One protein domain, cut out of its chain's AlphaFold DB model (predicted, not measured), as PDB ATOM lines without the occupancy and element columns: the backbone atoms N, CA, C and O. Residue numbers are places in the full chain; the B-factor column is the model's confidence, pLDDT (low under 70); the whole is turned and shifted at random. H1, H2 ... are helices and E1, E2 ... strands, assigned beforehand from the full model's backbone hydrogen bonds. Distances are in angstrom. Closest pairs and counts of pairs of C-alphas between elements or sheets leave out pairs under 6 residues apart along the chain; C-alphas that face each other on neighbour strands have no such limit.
ATOM      1  N   ILE A  21      18.345  13.087  52.511       79.50
ATOM      2  CA  ILE A  21      16.903  13.318  52.374       79.50
ATOM      3  C   ILE A  21      16.576  13.446  50.889       79.50
ATOM      4  O   ILE A  21      17.056  14.370  50.230       79.50
ATOM      5  N   ALA A  22      15.797  12.497  50.378       79.56
ATOM      6  CA  ALA A  22      15.317  12.502  49.006       79.56
ATOM      7  C   ALA A  22      14.044  13.349  48.890       79.56
ATOM      8  O   ALA A  22      13.072  13.093  49.596       79.56
ATOM      9  N   GLU A  23      14.042  14.311  47.967       75.94
ATOM     10  CA  GLU A  23      12.866  15.140  47.649       75.94
ATOM     11  C   GLU A  23      12.176  14.681  46.358       75.94
ATOM     12  O   GLU A  23      10.959  14.815  46.202       75.94
ATOM     13  N   GLU A  24      12.945  14.109  45.431       75.25
ATOM     14  CA  GLU A  24      12.457  13.653  44.132       75.25
ATOM     15  C   GLU A  24      13.127  12.339  43.737       75.25
ATOM     16  O   GLU A  24      14.304  12.097  44.024       75.25
ATOM     17  N   VAL A  25      12.353  11.480  43.081       82.19
ATOM     18  CA  VAL A  25      12.812  10.205  42.533       82.19
ATOM     19  C   VAL A  25      12.486  10.151  41.054       82.19
ATOM     20  O   VAL A  25      11.356  10.426  40.671       82.19
ATOM     21  N   GLY A  26      13.452   9.739  40.238       84.06
ATOM     22  CA  GLY A  26      13.270   9.487  38.815       84.06
ATOM     23  C   GLY A  26      13.368   8.002  38.479       84.06
ATOM     24  O   GLY A  26      14.233   7.285  38.988       84.06
ATOM     25  N   ILE A  27      12.484   7.533  37.599       86.31
ATOM     26  CA  ILE A  27      12.556   6.205  36.994       86.31
ATOM     27  C   ILE A  27      12.481   6.352  35.479       86.31
ATOM     28  O   ILE A  27      11.454   6.745  34.922       86.31
ATOM     29  N   ASP A  28      13.570   5.983  34.822       86.31
ATOM     30  CA  ASP A  28      13.704   6.000  33.372       86.31
ATOM     31  C   ASP A  28      14.024   4.591  32.844       86.31
ATOM     32  O   ASP A  28      14.423   3.686  33.589       86.31
ATOM     33  N   ILE A  29      13.829   4.396  31.545       82.31
ATOM     34  CA  ILE A  29      14.249   3.233  30.785       82.31
ATOM     35  C   ILE A  29      15.045   3.701  29.564       82.31
ATOM     36  O   ILE A  29      14.531   4.383  28.688       82.31
ATOM     37  N   ALA A  30      16.317   3.312  29.501       77.38
ATOM     38  CA  ALA A  30      17.195   3.602  28.374       77.38
ATOM     39  C   ALA A  30      17.515   2.288  27.652       77.38
ATOM     40  O   ALA A  30      18.350   1.497  28.104       77.38
ATOM     41  N   GLY A  31      16.814   2.029  26.544       83.12
ATOM     42  CA  GLY A  31      16.874   0.742  25.847       83.12
ATOM     43  C   GLY A  31      16.229  -0.372  26.676       83.12
ATOM     44  O   GLY A  31      15.004  -0.405  26.822       83.12
ATOM     45  N   ASP A  32      17.057  -1.263  27.230       86.06
ATOM     46  CA  ASP A  32      16.627  -2.416  28.040       86.06
ATOM     47  C   ASP A  32      16.982  -2.286  29.530       86.06
ATOM     48  O   ASP A  32      16.718  -3.195  30.319       86.06
ATOM     49  N   GLN A  33      17.591  -1.171  29.938       87.62
ATOM     50  CA  GLN A  33      18.010  -0.948  31.322       87.62
ATOM     51  C   GLN A  33      17.157   0.118  31.996       87.62
ATOM     52  O   GLN A  33      16.876   1.166  31.417       87.62
ATOM     53  N   PHE A  34      16.808  -0.139  33.254       88.50
ATOM     54  CA  PHE A  34      16.250   0.869  34.141       88.50
ATOM     55  C   PHE A  34      17.354   1.812  34.599       88.50
ATOM     56  O   PHE A  34      18.445   1.367  34.963       88.50
ATOM     57  N   GLU A  35      17.039   3.095  34.657       86.50
ATOM     58  CA  GLU A  35      17.828   4.096  35.356       86.50
ATOM     59  C   GLU A  35      16.994   4.637  36.515       86.50
ATOM     60  O   GLU A  35      15.867   5.091  36.332       86.50
ATOM     61  N   PHE A  36      17.531   4.519  37.725       87.44
ATOM     62  CA  PHE A  36      16.915   5.050  38.930       87.44
ATOM     63  C   PHE A  36      17.725   6.250  39.392       87.44
ATOM     64  O   PHE A  36      18.944   6.129  39.554       87.44
ATOM     65  N   SER A  37      17.059   7.377  39.610       85.31
ATOM     66  CA  SER A  37      17.680   8.601  40.092       85.31
ATOM     67  C   SER A  37      16.997   9.128  41.344       85.31
ATOM     68  O   SER A  37      15.812   8.900  41.586       85.31
ATOM     69  N   VAL A  38      17.775   9.810  42.177       83.19
ATOM     70  CA  VAL A  38      17.300  10.442  43.404       83.19
ATOM     71  C   VAL A  38      17.909  11.823  43.497       83.19
ATOM     72  O   VAL A  38      19.129  11.980  43.408       83.19
ATOM     73  N   GLN A  39      17.053  12.807  43.724       79.56
ATOM     74  CA  GLN A  39      17.454  14.153  44.068       79.56
ATOM     75  C   GLN A  39      17.491  14.297  45.586       79.56
ATOM     76  O   GLN A  39      16.467  14.140  46.255       79.56
ATOM     77  N   ILE A  40      18.665  14.626  46.119       77.88
ATOM     78  CA  ILE A  40      18.858  14.871  47.545       77.88
ATOM     79  C   ILE A  40      19.177  16.338  47.810       77.88
ATOM     80  O   ILE A  40      19.870  16.995  47.026       77.88
ATOM     81  N   VAL A  41      18.696  16.844  48.941       74.88
ATOM     82  CA  VAL A  41      19.069  18.175  49.428       74.88
ATOM     83  C   VAL A  41      20.448  18.093  50.066       74.88
ATOM     84  O   VAL A  41      20.700  17.223  50.900       74.88
ATOM     85  N   ASN A  42      21.339  19.015  49.701       69.88
ATOM     86  CA  ASN A  42      22.619  19.170  50.378       69.88
ATOM     87  C   ASN A  42      22.497  20.185  51.534       69.88
ATOM     88  O   ASN A  42      22.404  21.394  51.290       69.88
ATOM     89  N   PRO A  43      22.528  19.737  52.801       62.12
ATOM     90  CA  PRO A  43      22.425  20.646  53.935       62.12
ATOM     91  C   PRO A  43      23.663  21.533  54.127       62.12
ATOM     92  O   PRO A  43      23.532  22.651  54.630       62.12
ATOM     93  N   ASP A  44      24.840  21.098  53.669       62.59
ATOM     94  CA  ASP A  44      26.103  21.831  53.836       62.59
ATOM     95  C   ASP A  44      26.129  23.122  53.000       62.59
ATOM     96  O   ASP A  44      26.761  24.114  53.375       62.59
ATOM     97  N   SER A  45      25.394  23.142  51.883       59.56
ATOM     98  CA  SER A  45      25.201  24.340  51.055       59.56
ATOM     99  C   SER A  45      24.209  25.348  51.641       59.56
ATOM    100  O   SER A  45      24.277  26.520  51.288       59.56
ATOM    101  N   LEU A  55      23.102  25.563  43.631       52.59
ATOM    102  CA  LEU A  55      21.797  25.010  43.972       52.59
ATOM    103  C   LEU A  55      22.019  23.890  45.004       52.59
ATOM    104  O   LEU A  55      22.890  23.046  44.787       52.59
ATOM    105  N   PRO A  56      21.275  23.867  46.123       64.00
ATOM    106  CA  PRO A  56      21.492  22.938  47.234       64.00
ATOM    107  C   PRO A  56      20.971  21.526  46.917       64.00
ATOM    108  O   PRO A  56      20.312  20.893  47.737       64.00
ATOM    109  N   ILE A  57      21.211  21.049  45.696       65.94
ATOM    110  CA  ILE A  57      20.577  19.882  45.099       65.94
ATOM    111  C   ILE A  57      21.657  19.009  44.458       65.94
ATOM    112  O   ILE A  57      22.436  19.482  43.630       65.94
ATOM    113  N   ILE A  58      21.691  17.727  44.822       73.81
ATOM    114  CA  ILE A  58      22.580  16.725  44.223       73.81
ATOM    115  C   ILE A  58      21.724  15.592  43.671       73.81
ATOM    116  O   ILE A  58      20.869  15.062  44.377       73.81
ATOM    117  N   ILE A  59      21.970  15.203  42.421       77.12
ATOM    118  CA  ILE A  59      21.280  14.084  41.779       77.12
ATOM    119  C   ILE A  59      22.232  12.895  41.712       77.12
ATOM    120  O   ILE A  59      23.329  12.987  41.161       77.12
ATOM    121  N   TYR A  60      21.792  11.765  42.250       81.44
ATOM    122  CA  TYR A  60      22.447  10.473  42.085       81.44
ATOM    123  C   TYR A  60      21.640   9.642  41.100       81.44
ATOM    124  O   TYR A  60      20.415   9.674  41.140       81.44
ATOM    125  N   ALA A  61      22.312   8.884  40.238       83.94
ATOM    126  CA  ALA A  61      21.663   7.982  39.295       83.94
ATOM    127  C   ALA A  61      22.456   6.680  39.161       83.94
ATOM    128  O   ALA A  61      23.689   6.678  39.224       83.94
ATOM    129  N   ALA A  62      21.754   5.568  38.965       85.00
ATOM    130  CA  ALA A  62      22.370   4.286  38.656       85.00
ATOM    131  C   ALA A  62      21.507   3.464  37.698       85.00
ATOM    132  O   ALA A  62      20.278   3.496  37.751       85.00
ATOM    133  N   LYS A  63      22.178   2.677  36.850       89.12
ATOM    134  CA  LYS A  63      21.542   1.779  35.880       89.12
ATOM    135  C   LYS A  63      21.521   0.337  36.362       89.12
ATOM    136  O   LYS A  63      22.491  -0.130  36.967       89.12
ATOM    137  N   GLY A  64      20.469  -0.393  36.017       90.44
ATOM    138  CA  GLY A  64      20.328  -1.822  36.278       90.44
ATOM    139  C   GLY A  64      19.418  -2.506  35.264       90.44
ATOM    140  O   GLY A  64      18.565  -1.881  34.643       90.44
ATOM    141  N   SER A  65      19.574  -3.817  35.113       92.00
ATOM    142  CA  SER A  65      18.714  -4.652  34.259       92.00
ATOM    143  C   SER A  65      17.302  -4.784  34.845       92.00
ATOM    144  O   SER A  65      16.345  -5.114  34.155       92.00
ATOM    145  N   THR A  66      17.162  -4.514  36.145       91.75
ATOM    146  CA  THR A  66      15.881  -4.375  36.839       91.75
ATOM    147  C   THR A  66      15.888  -3.110  37.689       91.75
ATOM    148  O   THR A  66      16.947  -2.674  38.146       91.75
ATOM    149  N   LEU A  67      14.704  -2.568  37.985       89.06
ATOM    150  CA  LEU A  67      14.558  -1.434  38.904       89.06
ATOM    151  C   LEU A  67      15.197  -1.717  40.277       89.06
ATOM    152  O   LEU A  67      15.898  -0.882  40.836       89.06
ATOM    153  N   ASN A  68      15.042  -2.945  40.778       90.62
ATOM    154  CA  ASN A  68      15.682  -3.416  42.007       90.62
ATOM    155  C   ASN A  68      17.210  -3.315  41.973       90.62
ATOM    156  O   ASN A  68      17.836  -2.925  42.956       90.62
ATOM    157  N   GLU A  69      17.807  -3.724  40.858       91.75
ATOM    158  CA  GLU A  69      19.250  -3.671  40.666       91.75
ATOM    159  C   GLU A  69      19.739  -2.222  40.588       91.75
ATOM    160  O   GLU A  69      20.719  -1.885  41.250       91.75
ATOM    161  N   ALA A  70      19.031  -1.366  39.847       90.06
ATOM    162  CA  ALA A  70      19.339   0.058  39.744       90.06
ATOM    163  C   ALA A  70      19.323   0.735  41.126       90.06
ATOM    164  O   ALA A  70      20.300   1.369  41.518       90.06
ATOM    165  N   VAL A  71      18.272   0.501  41.917       88.75
ATOM    166  CA  VAL A  71      18.138   1.040  43.281       88.75
ATOM    167  C   VAL A  71      19.242   0.528  44.205       88.75
ATOM    168  O   VAL A  71      19.823   1.307  44.953       88.75
ATOM    169  N   LYS A  72      19.567  -0.773  44.158       89.25
ATOM    170  CA  LYS A  72      20.660  -1.341  44.966       89.25
ATOM    171  C   LYS A  72      22.006  -0.721  44.606       89.25
ATOM    172  O   LYS A  72      22.762  -0.369  45.501       89.25
ATOM    173  N   ARG A  73      22.296  -0.561  43.311       89.50
ATOM    174  CA  ARG A  73      23.535   0.067  42.834       89.50
ATOM    175  C   ARG A  73      23.632   1.531  43.258       89.50
ATOM    176  O   ARG A  73      24.711   1.948  43.661       89.50
ATOM    177  N   LEU A  74      22.524   2.274  43.213       88.50
ATOM    178  CA  LEU A  74      22.466   3.647  43.719       88.50
ATOM    179  C   LEU A  74      22.716   3.684  45.231       88.50
ATOM    180  O   LEU A  74      23.562   4.436  45.695       88.50
ATOM    181  N   ALA A  75      22.051   2.825  46.002       85.38
ATOM    182  CA  ALA A  75      22.261   2.755  47.446       85.38
ATOM    183  C   ALA A  75      23.714   2.393  47.814       85.38
ATOM    184  O   ALA A  75      24.248   2.929  48.777       85.38
ATOM    185  N   SER A  76      24.370   1.523  47.037       86.69
ATOM    186  CA  SER A  76      25.782   1.162  47.232       86.69
ATOM    187  C   SER A  76      26.773   2.262  46.844       86.69
ATOM    188  O   SER A  76      27.911   2.221  47.306       86.69
ATOM    189  N   SER A  77      26.398   3.206  45.974       82.62
ATOM    190  CA  SER A  77      27.286   4.302  45.561       82.62
ATOM    191  C   SER A  77      27.237   5.501  46.510       82.62
ATOM    192  O   SER A  77      28.094   6.382  46.433       82.62
ATOM    193  N   MET A  78      26.260   5.531  47.415       81.12
ATOM    194  CA  MET A  78      26.068   6.596  48.390       81.12
ATOM    195  C   MET A  78      26.673   6.209  49.741       81.12
ATOM    196  O   MET A  78      26.493   5.100  50.233       81.12
ATOM    197  N   SER A  79      27.379   7.151  50.366       78.94
ATOM    198  CA  SER A  79      27.938   6.976  51.713       78.94
ATOM    199  C   SER A  79      26.897   7.138  52.824       78.94
ATOM    200  O   SER A  79      27.124   6.688  53.944       78.94
ATOM    201  N   ARG A  80      25.766   7.784  52.519       78.31
ATOM    202  CA  ARG A  80      24.664   8.066  53.446       78.31
ATOM    203  C   ARG A  80      23.448   7.224  53.099       78.31
ATOM    204  O   ARG A  80      23.188   6.947  51.926       78.31
ATOM    205  N   LYS A  81      22.658   6.866  54.111       81.25
ATOM    206  CA  LYS A  81      21.399   6.151  53.893       81.25
ATOM    207  C   LYS A  81      20.370   7.105  53.287       81.25
ATOM    208  O   LYS A  81      20.083   8.154  53.860       81.25
ATOM    209  N   VAL A  82      19.799   6.730  52.146       80.06
ATOM    210  CA  VAL A  82      18.744   7.522  51.503       80.06
ATOM    211  C   VAL A  82      17.452   7.401  52.302       80.06
ATOM    212  O   VAL A  82      17.008   6.297  52.623       80.06
ATOM    213  N   TYR A  83      16.866   8.545  52.636       79.50
ATOM    214  CA  TYR A  83      15.611   8.651  53.358       79.50
ATOM    215  C   TYR A  83      14.528   9.156  52.405       79.50
ATOM    216  O   TYR A  83      14.564  10.304  51.966       79.50
ATOM    217  N   PHE A  84      13.596   8.270  52.060       77.81
ATOM    218  CA  PHE A  84      12.587   8.486  51.019       77.81
ATOM    219  C   PHE A  84      11.252   9.043  51.544       77.81
ATOM    220  O   PHE A  84      10.369   9.345  50.749       77.81
ATOM    221  N   SER A  85      11.100   9.235  52.858       71.88
ATOM    222  CA  SER A  85       9.850   9.725  53.470       71.88
ATOM    223  C   SER A  85       9.505  11.192  53.160       71.88
ATOM    224  O   SER A  85       8.479  11.701  53.589       71.88
ATOM    225  N   HIS A  86      10.371  11.918  52.451       67.88
ATOM    226  CA  HIS A  86      10.119  13.304  52.043       67.88
ATOM    227  C   HIS A  86       9.970  13.465  50.532       67.88
ATOM    228  O   HIS A  86       9.928  14.594  50.048       67.88
ATOM    229  N   ILE A  87       9.850  12.370  49.777       72.94
ATOM    230  CA  ILE A  87       9.643  12.485  48.337       72.94
ATOM    231  C   ILE A  87       8.300  13.157  48.072       72.94
ATOM    232  O   ILE A  87       7.253  12.694  48.516       72.94
ATOM    233  N   ARG A  88       8.337  14.229  47.284       64.50
ATOM    234  CA  ARG A  88       7.143  14.952  46.830       64.50
ATOM    235  C   ARG A  88       6.874  14.748  45.353       64.50
ATOM    236  O   ARG A  88       5.772  15.033  44.897       64.50
ATOM    237  N   ILE A  89       7.882  14.314  44.600       70.44
ATOM    238  CA  ILE A  89       7.809  14.210  43.147       70.44
ATOM    239  C   ILE A  89       8.363  12.858  42.704       70.44
ATOM    240  O   ILE A  89       9.487  12.485  43.043       70.44
ATOM    241  N   LEU A  90       7.562  12.135  41.923       75.94
ATOM    242  CA  LEU A  90       7.997  10.957  41.186       75.94
ATOM    243  C   LEU A  90       8.054  11.311  39.704       75.94
ATOM    244  O   LEU A  90       7.023  11.538  39.074       75.94
ATOM    245  N   VAL A  91       9.252  11.319  39.139       78.50
ATOM    246  CA  VAL A  91       9.470  11.516  37.713       78.50
ATOM    247  C   VAL A  91       9.529  10.168  37.016       78.50
ATOM    248  O   VAL A  91      10.325   9.302  37.369       78.50
ATOM    249  N   LEU A  92       8.695   9.981  36.004       81.62
ATOM    250  CA  LEU A  92       8.729   8.824  35.119       81.62
ATOM    251  C   LEU A  92       9.087   9.305  33.719       81.62
ATOM    252  O   LEU A  92       8.562  10.318  33.259       81.62
ATOM    253  N   SER A  93       9.953   8.596  33.006       81.38
ATOM    254  CA  SER A  93      10.128   8.929  31.595       81.38
ATOM    255  C   SER A  93       8.885   8.574  30.791       81.38
ATOM    256  O   SER A  93       8.156   7.628  31.106       81.38
ATOM    257  N   GLU A  94       8.637   9.334  29.727       80.81
ATOM    258  CA  GLU A  94       7.532   9.058  28.811       80.81
ATOM    259  C   GLU A  94       7.633   7.653  28.208       80.81
ATOM    260  O   GLU A  94       6.632   6.947  28.124       80.81
ATOM    261  N   GLU A  95       8.843   7.203  27.871       83.69
ATOM    262  CA  GLU A  95       9.065   5.858  27.349       83.69
ATOM    263  C   GLU A  95       8.648   4.778  28.362       83.69
ATOM    264  O   GLU A  95       7.941   3.827  28.016       83.69
ATOM    265  N   LEU A  96       9.018   4.940  29.634       85.94
ATOM    266  CA  LEU A  96       8.584   4.038  30.697       85.94
ATOM    267  C   LEU A  96       7.065   4.096  30.898       85.94
ATOM    268  O   LEU A  96       6.418   3.054  31.031       85.94
ATOM    269  N   ALA A  97       6.483   5.295  30.863       85.75
ATOM    270  CA  ALA A  97       5.047   5.490  30.994       85.75
ATOM    271  C   ALA A  97       4.268   4.820  29.851       85.75
ATOM    272  O   ALA A  97       3.238   4.197  30.100       85.75
ATOM    273  N   GLN A  98       4.773   4.869  28.619       87.00
ATOM    274  CA  GLN A  98       4.182   4.205  27.454       87.00
ATOM    275  C   GLN A  98       4.336   2.674  27.506       87.00
ATOM    276  O   GLN A  98       3.417   1.946  27.121       87.00
ATOM    277  N   ARG A  99       5.467   2.152  28.009       89.06
ATOM    278  CA  ARG A  99       5.684   0.698  28.180       89.06
ATOM    279  C   ARG A  99       4.810   0.104  29.294       89.06
ATOM    280  O   ARG A  99       4.348  -1.036  29.172       89.06
ATOM    281  N   GLY A 100       4.551   0.882  30.342       86.38
ATOM    282  CA  GLY A 100       3.635   0.557  31.433       86.38
ATOM    283  C   GLY A 100       4.241   0.829  32.809       86.38
ATOM    284  O   GLY A 100       5.334   0.351  33.121       86.38
ATOM    285  N   VAL A 101       3.511   1.551  33.661       85.25
ATOM    286  CA  VAL A 101       4.007   2.003  34.975       85.25
ATOM    287  C   VAL A 101       3.796   0.993  36.102       85.25
ATOM    288  O   VAL A 101       4.380   1.155  37.172       85.25
ATOM    289  N   SER A 102       3.003  -0.067  35.891       83.50
ATOM    290  CA  SER A 102       2.590  -0.979  36.974       83.50
ATOM    291  C   SER A 102       3.764  -1.578  37.737       83.50
ATOM    292  O   SER A 102       3.733  -1.635  38.959       83.50
ATOM    293  N   LYS A 103       4.812  -2.024  37.031       83.31
ATOM    294  CA  LYS A 103       5.980  -2.661  37.664       83.31
ATOM    295  C   LYS A 103       6.760  -1.677  38.535       83.31
ATOM    296  O   LYS A 103       7.216  -2.050  39.612       83.31
ATOM    297  N   SER A 104       6.896  -0.437  38.073       84.88
ATOM    298  CA  SER A 104       7.560   0.633  38.817       84.88
ATOM    299  C   SER A 104       6.733   1.052  40.029       84.88
ATOM    300  O   SER A 104       7.275   1.220  41.114       84.88
ATOM    301  N   MET A 105       5.411   1.142  39.875       81.12
ATOM    302  CA  MET A 105       4.513   1.512  40.967       81.12
ATOM    303  C   MET A 105       4.422   0.420  42.041       81.12
ATOM    304  O   MET A 105       4.562   0.703  43.227       81.12
ATOM    305  N   ASP A 106       4.276  -0.843  41.632       79.88
ATOM    306  CA  ASP A 106       4.274  -2.001  42.535       79.88
ATOM    307  C   ASP A 106       5.591  -2.098  43.323       79.88
ATOM    308  O   ASP A 106       5.596  -2.400  44.518       79.88
ATOM    309  N   TYR A 107       6.715  -1.763  42.683       81.88
ATOM    310  CA  TYR A 107       8.007  -1.684  43.351       81.88
ATOM    311  C   TYR A 107       8.039  -0.635  44.473       81.88
ATOM    312  O   TYR A 107       8.467  -0.949  45.589       81.88
ATOM    313  N   LEU A 108       7.575   0.586  44.188       77.62
ATOM    314  CA  LEU A 108       7.549   1.688  45.155       77.62
ATOM    315  C   LEU A 108       6.619   1.369  46.333       77.62
ATOM    316  O   LEU A 108       7.014   1.506  47.486       77.62
ATOM    317  N   GLN A 109       5.425   0.839  46.058       73.19
ATOM    318  CA  GLN A 109       4.424   0.521  47.083       73.19
ATOM    319  C   GLN A 109       4.857  -0.603  48.038       73.19
ATOM    320  O   GLN A 109       4.491  -0.610  49.217       73.19
ATOM    321  N   ARG A 110       5.633  -1.582  47.556       73.62
ATOM    322  CA  ARG A 110       6.062  -2.733  48.370       73.62
ATOM    323  C   ARG A 110       7.220  -2.426  49.316       73.62
ATOM    324  O   ARG A 110       7.409  -3.156  50.291       73.62
ATOM    325  N   ARG A 111       8.026  -1.397  49.048       65.62
ATOM    326  CA  ARG A 111       9.224  -1.086  49.842       65.62
ATOM    327  C   ARG A 111       8.846  -0.277  51.081       65.62
ATOM    328  O   ARG A 111       8.332   0.829  50.991       65.62
ATOM    329  N   ASN A 112       9.185  -0.816  52.253       57.28
ATOM    330  CA  ASN A 112       8.909  -0.184  53.547       57.28
ATOM    331  C   ASN A 112       9.545   1.211  53.705       57.28
ATOM    332  O   ASN A 112       9.105   1.994  54.530       57.28
ATOM    333  N   GLU A 113      10.566   1.521  52.904       61.78
ATOM    334  CA  GLU A 113      11.257   2.816  52.889       61.78
ATOM    335  C   GLU A 113      10.429   3.942  52.245       61.78
ATOM    336  O   GLU A 113      10.679   5.102  52.543       61.78
ATOM    337  N   PHE A 114       9.435   3.602  51.413       60.59
ATOM    338  CA  PHE A 114       8.466   4.539  50.825       60.59
ATOM    339  C   PHE A 114       7.108   4.501  51.559       60.59
ATOM    340  O   PHE A 114       6.182   5.238  51.217       60.59
ATOM    341  N   ARG A 115       6.954   3.617  52.563       49.50
ATOM    342  CA  ARG A 115       5.697   3.406  53.304       49.50
ATOM    343  C   ARG A 115       5.519   4.445  54.411       49.50
ATOM    344  O   ARG A 115       5.641   4.131  55.590       49.50
ATOM    345  N   SER A 116       5.121   5.636  53.997       42.81
ATOM    346  CA  SER A 116       4.263   6.537  54.781       42.81
ATOM    347  C   SER A 116       3.618   7.611  53.907       42.81
ATOM    348  O   SER A 116       2.510   8.013  54.235       42.81
ATOM    349  N   ASP A 117       4.257   7.957  52.781       41.62
ATOM    350  CA  ASP A 117       3.945   9.184  52.025       41.62
ATOM    351  C   ASP A 117       3.645   8.928  50.533       41.62
ATOM    352  O   ASP A 117       3.320   9.842  49.786       41.62
ATOM    353  N   PHE A 118       3.761   7.672  50.078       45.44
ATOM    354  CA  PHE A 118       3.267   7.210  48.772       45.44
ATOM    355  C   PHE A 118       1.906   6.524  48.912       45.44
ATOM    356  O   PHE A 118       1.643   5.487  48.287       45.44
ATOM    357  N   LYS A 119       1.012   7.054  49.752       40.44
ATOM    358  CA  LYS A 119      -0.396   6.768  49.504       40.44
ATOM    359  C   LYS A 119      -0.795   7.564  48.283       40.44
ATOM    360  O   LYS A 119      -0.336   8.669  48.039       40.44
ATOM    361  N   CYS A 120      -1.689   6.984  47.517       41.53
ATOM    362  CA  CYS A 120      -2.280   7.678  46.395       41.53
ATOM    363  C   CYS A 120      -3.089   8.927  46.783       41.53
ATOM    364  O   CYS A 120      -3.448   9.709  45.909       41.53
ATOM    365  N   ASP A 121      -3.352   9.088  48.080       35.47
ATOM    366  CA  ASP A 121      -4.028  10.233  48.683       35.47
ATOM    367  C   ASP A 121      -3.035  11.320  49.140       35.47
ATOM    368  O   ASP A 121      -3.443  12.439  49.453       35.47
ATOM    369  N   ASP A 122      -1.734  11.005  49.179       40.25
ATOM    370  CA  ASP A 122      -0.680  11.967  49.482       40.25
ATOM    371  C   ASP A 122      -0.355  12.780  48.218       40.25
ATOM    372  O   ASP A 122      -0.397  12.250  47.105       40.25
ATOM    373  N   PRO A 123      -0.009  14.075  48.336       43.16
ATOM    374  CA  PRO A 123       0.139  14.986  47.200       43.16
ATOM    375  C   PRO A 123       1.426  14.758  46.383       43.16
ATOM    376  O   PRO A 123       1.994  15.719  45.860       43.16
ATOM    377  N   VAL A 124       1.906  13.515  46.268       52.16
ATOM    378  CA  VAL A 124       3.061  13.189  45.434       52.16
ATOM    379  C   VAL A 124       2.716  13.502  43.981       52.16
ATOM    380  O   VAL A 124       1.881  12.852  43.352       52.16
ATOM    381  N   GLY A 125       3.373  14.520  43.433       56.84
ATOM    382  CA  GLY A 125       3.237  14.879  42.032       56.84
ATOM    383  C   GLY A 125       3.940  13.841  41.167       56.84
ATOM    384  O   GLY A 125       5.162  13.720  41.221       56.84
ATOM    385  N   ILE A 126       3.194  13.102  40.347       64.38
ATOM    386  CA  ILE A 126       3.798  12.288  39.288       64.38
ATOM    387  C   ILE A 126       4.041  13.200  38.091       64.38
ATOM    388  O   ILE A 126       3.098  13.749  37.525       64.38
ATOM    389  N   GLN A 127       5.302  13.354  37.700       65.00
ATOM    390  CA  GLN A 127       5.676  14.064  36.484       65.00
ATOM    391  C   GLN A 127       6.132  13.056  35.446       65.00
ATOM    392  O   GLN A 127       6.946  12.181  35.730       65.00
ATOM    393  N   ILE A 128       5.621  13.183  34.228       60.69
ATOM    394  CA  ILE A 128       6.128  12.405  33.108       60.69
ATOM    395  C   ILE A 128       6.976  13.336  32.257       60.69
ATOM    396  O   ILE A 128       6.492  14.356  31.767       60.69
ATOM    397  N   VAL A 129       8.252  13.004  32.107       65.75
ATOM    398  CA  VAL A 129       9.189  13.814  31.330       65.75
ATOM    399  C   VAL A 129       9.410  13.138  29.985       65.75
ATOM    400  O   VAL A 129       9.904  12.010  29.901       65.75
ATOM    401  N   GLY A 130       9.001  13.835  28.923       54.72
ATOM    402  CA  GLY A 130       9.285  13.441  27.548       54.72
ATOM    403  C   GLY A 130      10.771  13.564  27.232       54.72
ATOM    404  O   GLY A 130      11.482  14.383  27.818       54.72
ATOM    405  N   ASN A 131      11.244  12.776  26.268       48.34
ATOM    406  CA  ASN A 131      12.643  12.758  25.842       48.34
ATOM    407  C   ASN A 131      12.988  14.008  25.002       48.34
ATOM    408  O   ASN A 131      13.303  13.925  23.819       48.34
ATOM    409  N   THR A 132      12.858  15.206  25.575       36.12
ATOM    410  CA  THR A 132      13.370  16.438  24.967       36.12
ATOM    411  C   THR A 132      14.699  16.757  25.629       36.12
ATOM    412  O   THR A 132      14.747  17.401  26.671       36.12
ATOM    413  N   ALA A 133      15.765  16.271  24.992       32.44
ATOM    414  CA  ALA A 133      17.162  16.458  25.362       32.44
ATOM    415  C   ALA A 133      17.498  15.996  26.788       32.44
ATOM    416  O   ALA A 133      17.647  16.794  27.713       32.44
ATOM    417  N   ARG A 153       8.432  21.316  30.341       39.62
ATOM    418  CA  ARG A 153       7.228  21.644  29.588       39.62
ATOM    419  C   ARG A 153       6.114  20.838  30.230       39.62
ATOM    420  O   ARG A 153       6.032  19.633  30.024       39.62
ATOM    421  N   TYR A 154       5.304  21.501  31.046       49.06
ATOM    422  CA  TYR A 154       4.086  20.926  31.602       49.06
ATOM    423  C   TYR A 154       3.135  20.584  30.444       49.06
ATOM    424  O   TYR A 154       2.481  21.465  29.891       49.06
ATOM    425  N   PHE A 155       3.095  19.319  30.031       49.22
ATOM    426  CA  PHE A 155       2.107  18.816  29.077       49.22
ATOM    427  C   PHE A 155       0.880  18.334  29.854       49.22
ATOM    428  O   PHE A 155       0.837  17.171  30.220       49.22
ATOM    429  N   GLY A 156      -0.080  19.229  30.125       56.81
ATOM    430  CA  GLY A 156      -1.444  18.920  30.604       56.81
ATOM    431  C   GLY A 156      -1.594  17.690  31.514       56.81
ATOM    432  O   GLY A 156      -0.768  17.470  32.387       56.81
ATOM    433  N   ASN A 157      -2.657  16.901  31.333       70.69
ATOM    434  CA  ASN A 157      -2.862  15.623  32.026       70.69
ATOM    435  C   ASN A 157      -2.480  14.443  31.117       70.69
ATOM    436  O   ASN A 157      -2.931  14.355  29.973       70.69
ATOM    437  N   GLY A 158      -1.699  13.491  31.636       72.06
ATOM    438  CA  GLY A 158      -1.407  12.236  30.941       72.06
ATOM    439  C   GLY A 158      -2.626  11.310  30.913       72.06
ATOM    440  O   GLY A 158      -3.204  10.996  31.953       72.06
ATOM    441  N   VAL A 159      -3.012  10.842  29.727       78.00
ATOM    442  CA  VAL A 159      -4.105   9.880  29.550       78.00
ATOM    443  C   VAL A 159      -3.533   8.476  29.600       78.00
ATOM    444  O   VAL A 159      -2.674   8.112  28.796       78.00
ATOM    445  N   PHE A 160      -4.046   7.666  30.519       79.19
ATOM    446  CA  PHE A 160      -3.633   6.280  30.674       79.19
ATOM    447  C   PHE A 160      -4.713   5.321  30.174       79.19
ATOM    448  O   PHE A 160      -5.914   5.555  30.293       79.19
ATOM    449  N   LYS A 161      -4.279   4.195  29.612       78.25
ATOM    450  CA  LYS A 161      -5.132   3.033  29.362       78.25
ATOM    451  C   LYS A 161      -4.485   1.829  30.025       78.25
ATOM    452  O   LYS A 161      -3.372   1.447  29.673       78.25
ATOM    453  N   ASN A 162      -5.201   1.228  30.975       78.75
ATOM    454  CA  ASN A 162      -4.669   0.259  31.935       78.75
ATOM    455  C   ASN A 162      -3.559   0.871  32.803       78.75
ATOM    456  O   ASN A 162      -3.854   1.458  33.836       78.75
ATOM    457  N   ASP A 163      -2.310   0.754  32.366       80.62
ATOM    458  CA  ASP A 163      -1.114   1.264  33.031       80.62
ATOM    459  C   ASP A 163      -0.137   1.939  32.064       80.62
ATOM    460  O   ASP A 163       0.985   2.263  32.447       80.62
ATOM    461  N   ARG A 164      -0.552   2.137  30.810       83.06
ATOM    462  CA  ARG A 164       0.264   2.740  29.760       83.06
ATOM    463  C   ARG A 164      -0.247   4.122  29.420       83.06
ATOM    464  O   ARG A 164      -1.449   4.296  29.216       83.06
ATOM    465  N   LEU A 165       0.667   5.074  29.317       81.19
ATOM    466  CA  LEU A 165       0.399   6.383  28.747       81.19
ATOM    467  C   LEU A 165       0.045   6.204  27.267       81.19
ATOM    468  O   LEU A 165       0.813   5.616  26.508       81.19
ATOM    469  N   VAL A 166      -1.128   6.690  26.871       83.00
ATOM    470  CA  VAL A 166      -1.601   6.659  25.477       83.00
ATOM    471  C   VAL A 166      -1.515   8.019  24.798       83.00
ATOM    472  O   VAL A 166      -1.545   8.090  23.573       83.00
ATOM    473  N   GLY A 167      -1.406   9.095  25.574       76.75
ATOM    474  CA  GLY A 167      -1.301  10.445  25.049       76.75
ATOM    475  C   GLY A 167      -1.469  11.497  26.132       76.75
ATOM    476  O   GLY A 167      -1.603  11.183  27.315       76.75
ATOM    477  N   TRP A 168      -1.479  12.747  25.699       75.00
ATOM    478  CA  TRP A 168      -1.549  13.920  26.557       75.00
ATOM    479  C   TRP A 168      -2.809  14.709  26.232       75.00
ATOM    480  O   TRP A 168      -3.100  14.929  25.056       75.00
ATOM    481  N   LEU A 169      -3.531  15.148  27.261       72.75
ATOM    482  CA  LEU A 169      -4.537  16.191  27.100       72.75
ATOM    483  C   LEU A 169      -3.832  17.539  26.974       72.75
ATOM    484  O   LEU A 169      -2.879  17.819  27.705       72.75
ATOM    485  N   ASN A 170      -4.318  18.400  26.087       74.12
ATOM    486  CA  ASN A 170      -3.887  19.796  26.080       74.12
ATOM    487  C   ASN A 170      -4.466  20.559  27.292       74.12
ATOM    488  O   ASN A 170      -5.238  20.017  28.084       74.12
ATOM    489  N   GLU A 171      -4.075  21.821  27.470       69.94
ATOM    490  CA  GLU A 171      -4.506  22.643  28.611       69.94
ATOM    491  C   GLU A 171      -6.036  22.790  28.684       69.94
ATOM    492  O   GLU A 171      -6.633  22.572  29.739       69.94
ATOM    493  N   ASN A 172      -6.684  23.057  27.546       74.31
ATOM    494  CA  ASN A 172      -8.135  23.225  27.465       74.31
ATOM    495  C   ASN A 172      -8.880  21.915  27.762       74.31
ATOM    496  O   ASN A 172      -9.860  21.916  28.502       74.31
ATOM    497  N   GLU A 173      -8.406  20.796  27.217       76.69
ATOM    498  CA  GLU A 173      -8.953  19.459  27.472       76.69
ATOM    499  C   GLU A 173      -8.775  19.049  28.935       76.69
ATOM    500  O   GLU A 173      -9.691  18.495  29.540       76.69
ATOM    501  N   SER A 174      -7.618  19.361  29.522       71.38
ATOM    502  CA  SER A 174      -7.322  19.086  30.930       71.38
ATOM    503  C   SER A 174      -8.249  19.879  31.853       71.38
ATOM    504  O   SER A 174      -8.789  19.325  32.811       71.38
ATOM    505  N   HIS A 175      -8.480  21.156  31.537       73.81
ATOM    506  CA  HIS A 175      -9.399  22.019  32.274       73.81
ATOM    507  C   HIS A 175     -10.857  21.553  32.131       73.81
ATOM    508  O   HIS A 175     -11.567  21.427  33.127       73.81
ATOM    509  N   ALA A 176     -11.291  21.208  30.915       75.50
ATOM    510  CA  ALA A 176     -12.624  20.657  30.675       75.50
ATOM    511  C   ALA A 176     -12.845  19.338  31.438       75.50
ATOM    512  O   ALA A 176     -13.885  19.155  32.067       75.50
ATOM    513  N   TYR A 177     -11.854  18.443  31.443       71.81
ATOM    514  CA  TYR A 177     -11.909  17.188  32.193       71.81
ATOM    515  C   TYR A 177     -12.002  17.413  33.710       71.81
ATOM    516  O   TYR A 177     -12.808  16.764  34.376       71.81
ATOM    517  N   SER A 178     -11.227  18.358  34.253       65.94
ATOM    518  CA  SER A 178     -11.261  18.739  35.674       65.94
ATOM    519  C   SER A 178     -12.653  19.211  36.113       65.94
ATOM    520  O   SER A 178     -13.130  18.794  37.167       65.94
ATOM    521  N   ILE A 179     -13.341  19.988  35.268       74.62
ATOM    522  CA  ILE A 179     -14.720  20.438  35.516       74.62
ATOM    523  C   ILE A 179     -15.704  19.265  35.481       74.62
ATOM    524  O   ILE A 179     -16.546  19.144  36.365       74.62
ATOM    525  N   ILE A 180     -15.610  18.393  34.470       76.62
ATOM    526  CA  ILE A 180     -16.540  17.260  34.299       76.62
ATOM    527  C   ILE A 180     -16.420  16.256  35.451       76.62
ATOM    528  O   ILE A 180     -17.406  15.625  35.826       76.62
ATOM    529  N   THR A 181     -15.216  16.092  35.997       69.88
ATOM    530  CA  THR A 181     -14.922  15.083  37.023       69.88
ATOM    531  C   THR A 181     -14.944  15.619  38.455       69.88
ATOM    532  O   THR A 181     -14.624  14.868  39.370       69.88
ATOM    533  N   ASP A 182     -15.332  16.884  38.658       60.62
ATOM    534  CA  ASP A 182     -15.359  17.570  39.965       60.62
ATOM    535  C   ASP A 182     -14.017  17.511  40.732       60.62
ATOM    536  O   ASP A 182     -13.935  17.641  41.953       60.62
TER     537      ASP A 182
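AT A GLANCE: This is residues 21 to 45, 55 to 133 and 153 to 182 of the 201 residues of an uncharacterized protein of Paenibacillus pectinilyticus (UniProt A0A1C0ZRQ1). A twisted wall of five strands, E3 E2 E1 E5 E6, has H1 and H2 over one of its faces and no named helix over the other. Beyond its E6 edge a small two-stranded hairpin, E7 and E8, packs on H2, and H4 after it makes one far end of the longest axis. The printed part has 134 residues with four named helices and eight named strands, in the order E1 E2 E3 H1 E4 E5 H2 H3 E6 E7 E8 H4. The large sheet is mixed, the small one antiparallel, and the class is mixed, helices and strands. The whole is compact, with a radius of gyration of the C-alphas of 15.7 A and spans of 48 by 33 by 31 A.

HOW THE PARTS SIT: Begin with the large sheet, which runs E3, residues 57 to 64, E2, residues 33 to 41, E1, residues 21 to 30, E5, residues 89 to 93, and E6, residues 125 to 129. E3 and E2 are antiparallel, with N 36 and O 62 at 2.9 A. E2 and E1 are an antiparallel hairpin; look for N 26 and O 37 at 2.8 A. E1 bends by 56 degrees at residue 24, and beyond it E5 is its parallel neighbour, with N 27 and O 91 at 2.8 A. E5 and E6 are parallel too, with N 92 and O 127 at 2.8 A. H1, residues 67 to 77, is on the sheet at a height of 5.9 A, over E3 and slantwise to the strands at 55 degrees to E3 on the local plane; its closest C-alphas to E3 are those of Ala 70 and Gly 64, 4.1 A apart. H2, residues 94 to 99, is on the same face, and the two layers are this sheet and these helices. H2 stands up from the sheet, its line rising 60 degrees out of the local plane; the C-alphas of Leu 96 and Ile 29 are its closest to E1, at 5.7 A. H3, residues 102 to 110, is not on the sheet, but only just, with 4 pairs of C-alphas within 10 A. H1 and H3 only just touch, with 3 pairs within 8 A, the closest being Leu 67 and Ser 104 at 7.3 A; they run the same way at a steep tilt of 54 degrees. E5, H2, H3 and E6 form a strand-helix-strand unit, two parallel neighbour strands with helices between, and its crossover is right-handed. E4, residues 81 to 83, pairs with no named strand; its closest C-alpha to E1 is that of Tyr 83, 4.9 A from that of Ile 21. E7, residues 158 to 161, and E8, residues 164 to 168, are an antiparallel hairpin, with N 159 and O 167 within hydrogen-bond range at 2.8 A. The closest C-alphas of H2 and E8 are those of Gln 98 and Leu 165, 4.6 A apart. H4, residues 171 to 180, touches no helix and is apart from E7. In H1, H2, H3 and H4 every O i to N i+4 pair is within hydrogen-bond range.

IN THESE COORDINATES: Find C-alpha 21 at (16.903, 13.318, 52.374); from there E1 runs 25.9 A to C-alpha 30. E2 covers 26.4 A and E3 23.4 A, while E5 and E6 are shorter, 12.9 A and 12.3 A. H1 starts at C-alpha 67, (14.558, -1.434, 38.904), and is 15.5 A long; H3 is 12.0 A. H4 runs 14.4 A and ends at C-alpha 180, (-16.540, 17.260, 34.299).

THE WHOLE: The two C-alphas farthest apart are those of Ser 79 and Ile 180, at 48.9 A. Residues 46 to 54 are not printed, and C-alphas 45 and 55 are 7.9 A apart across that cut; residues 134 to 152 are not printed either, with 12.0 A between C-alphas 133 and 153. Of the links printed whole, H3 to E6 is long, and the others are tight. Mean pLDDT of the printed part is 73.3, and 40 residues are under 70, among them residues 111 to 133 and 153 to 156.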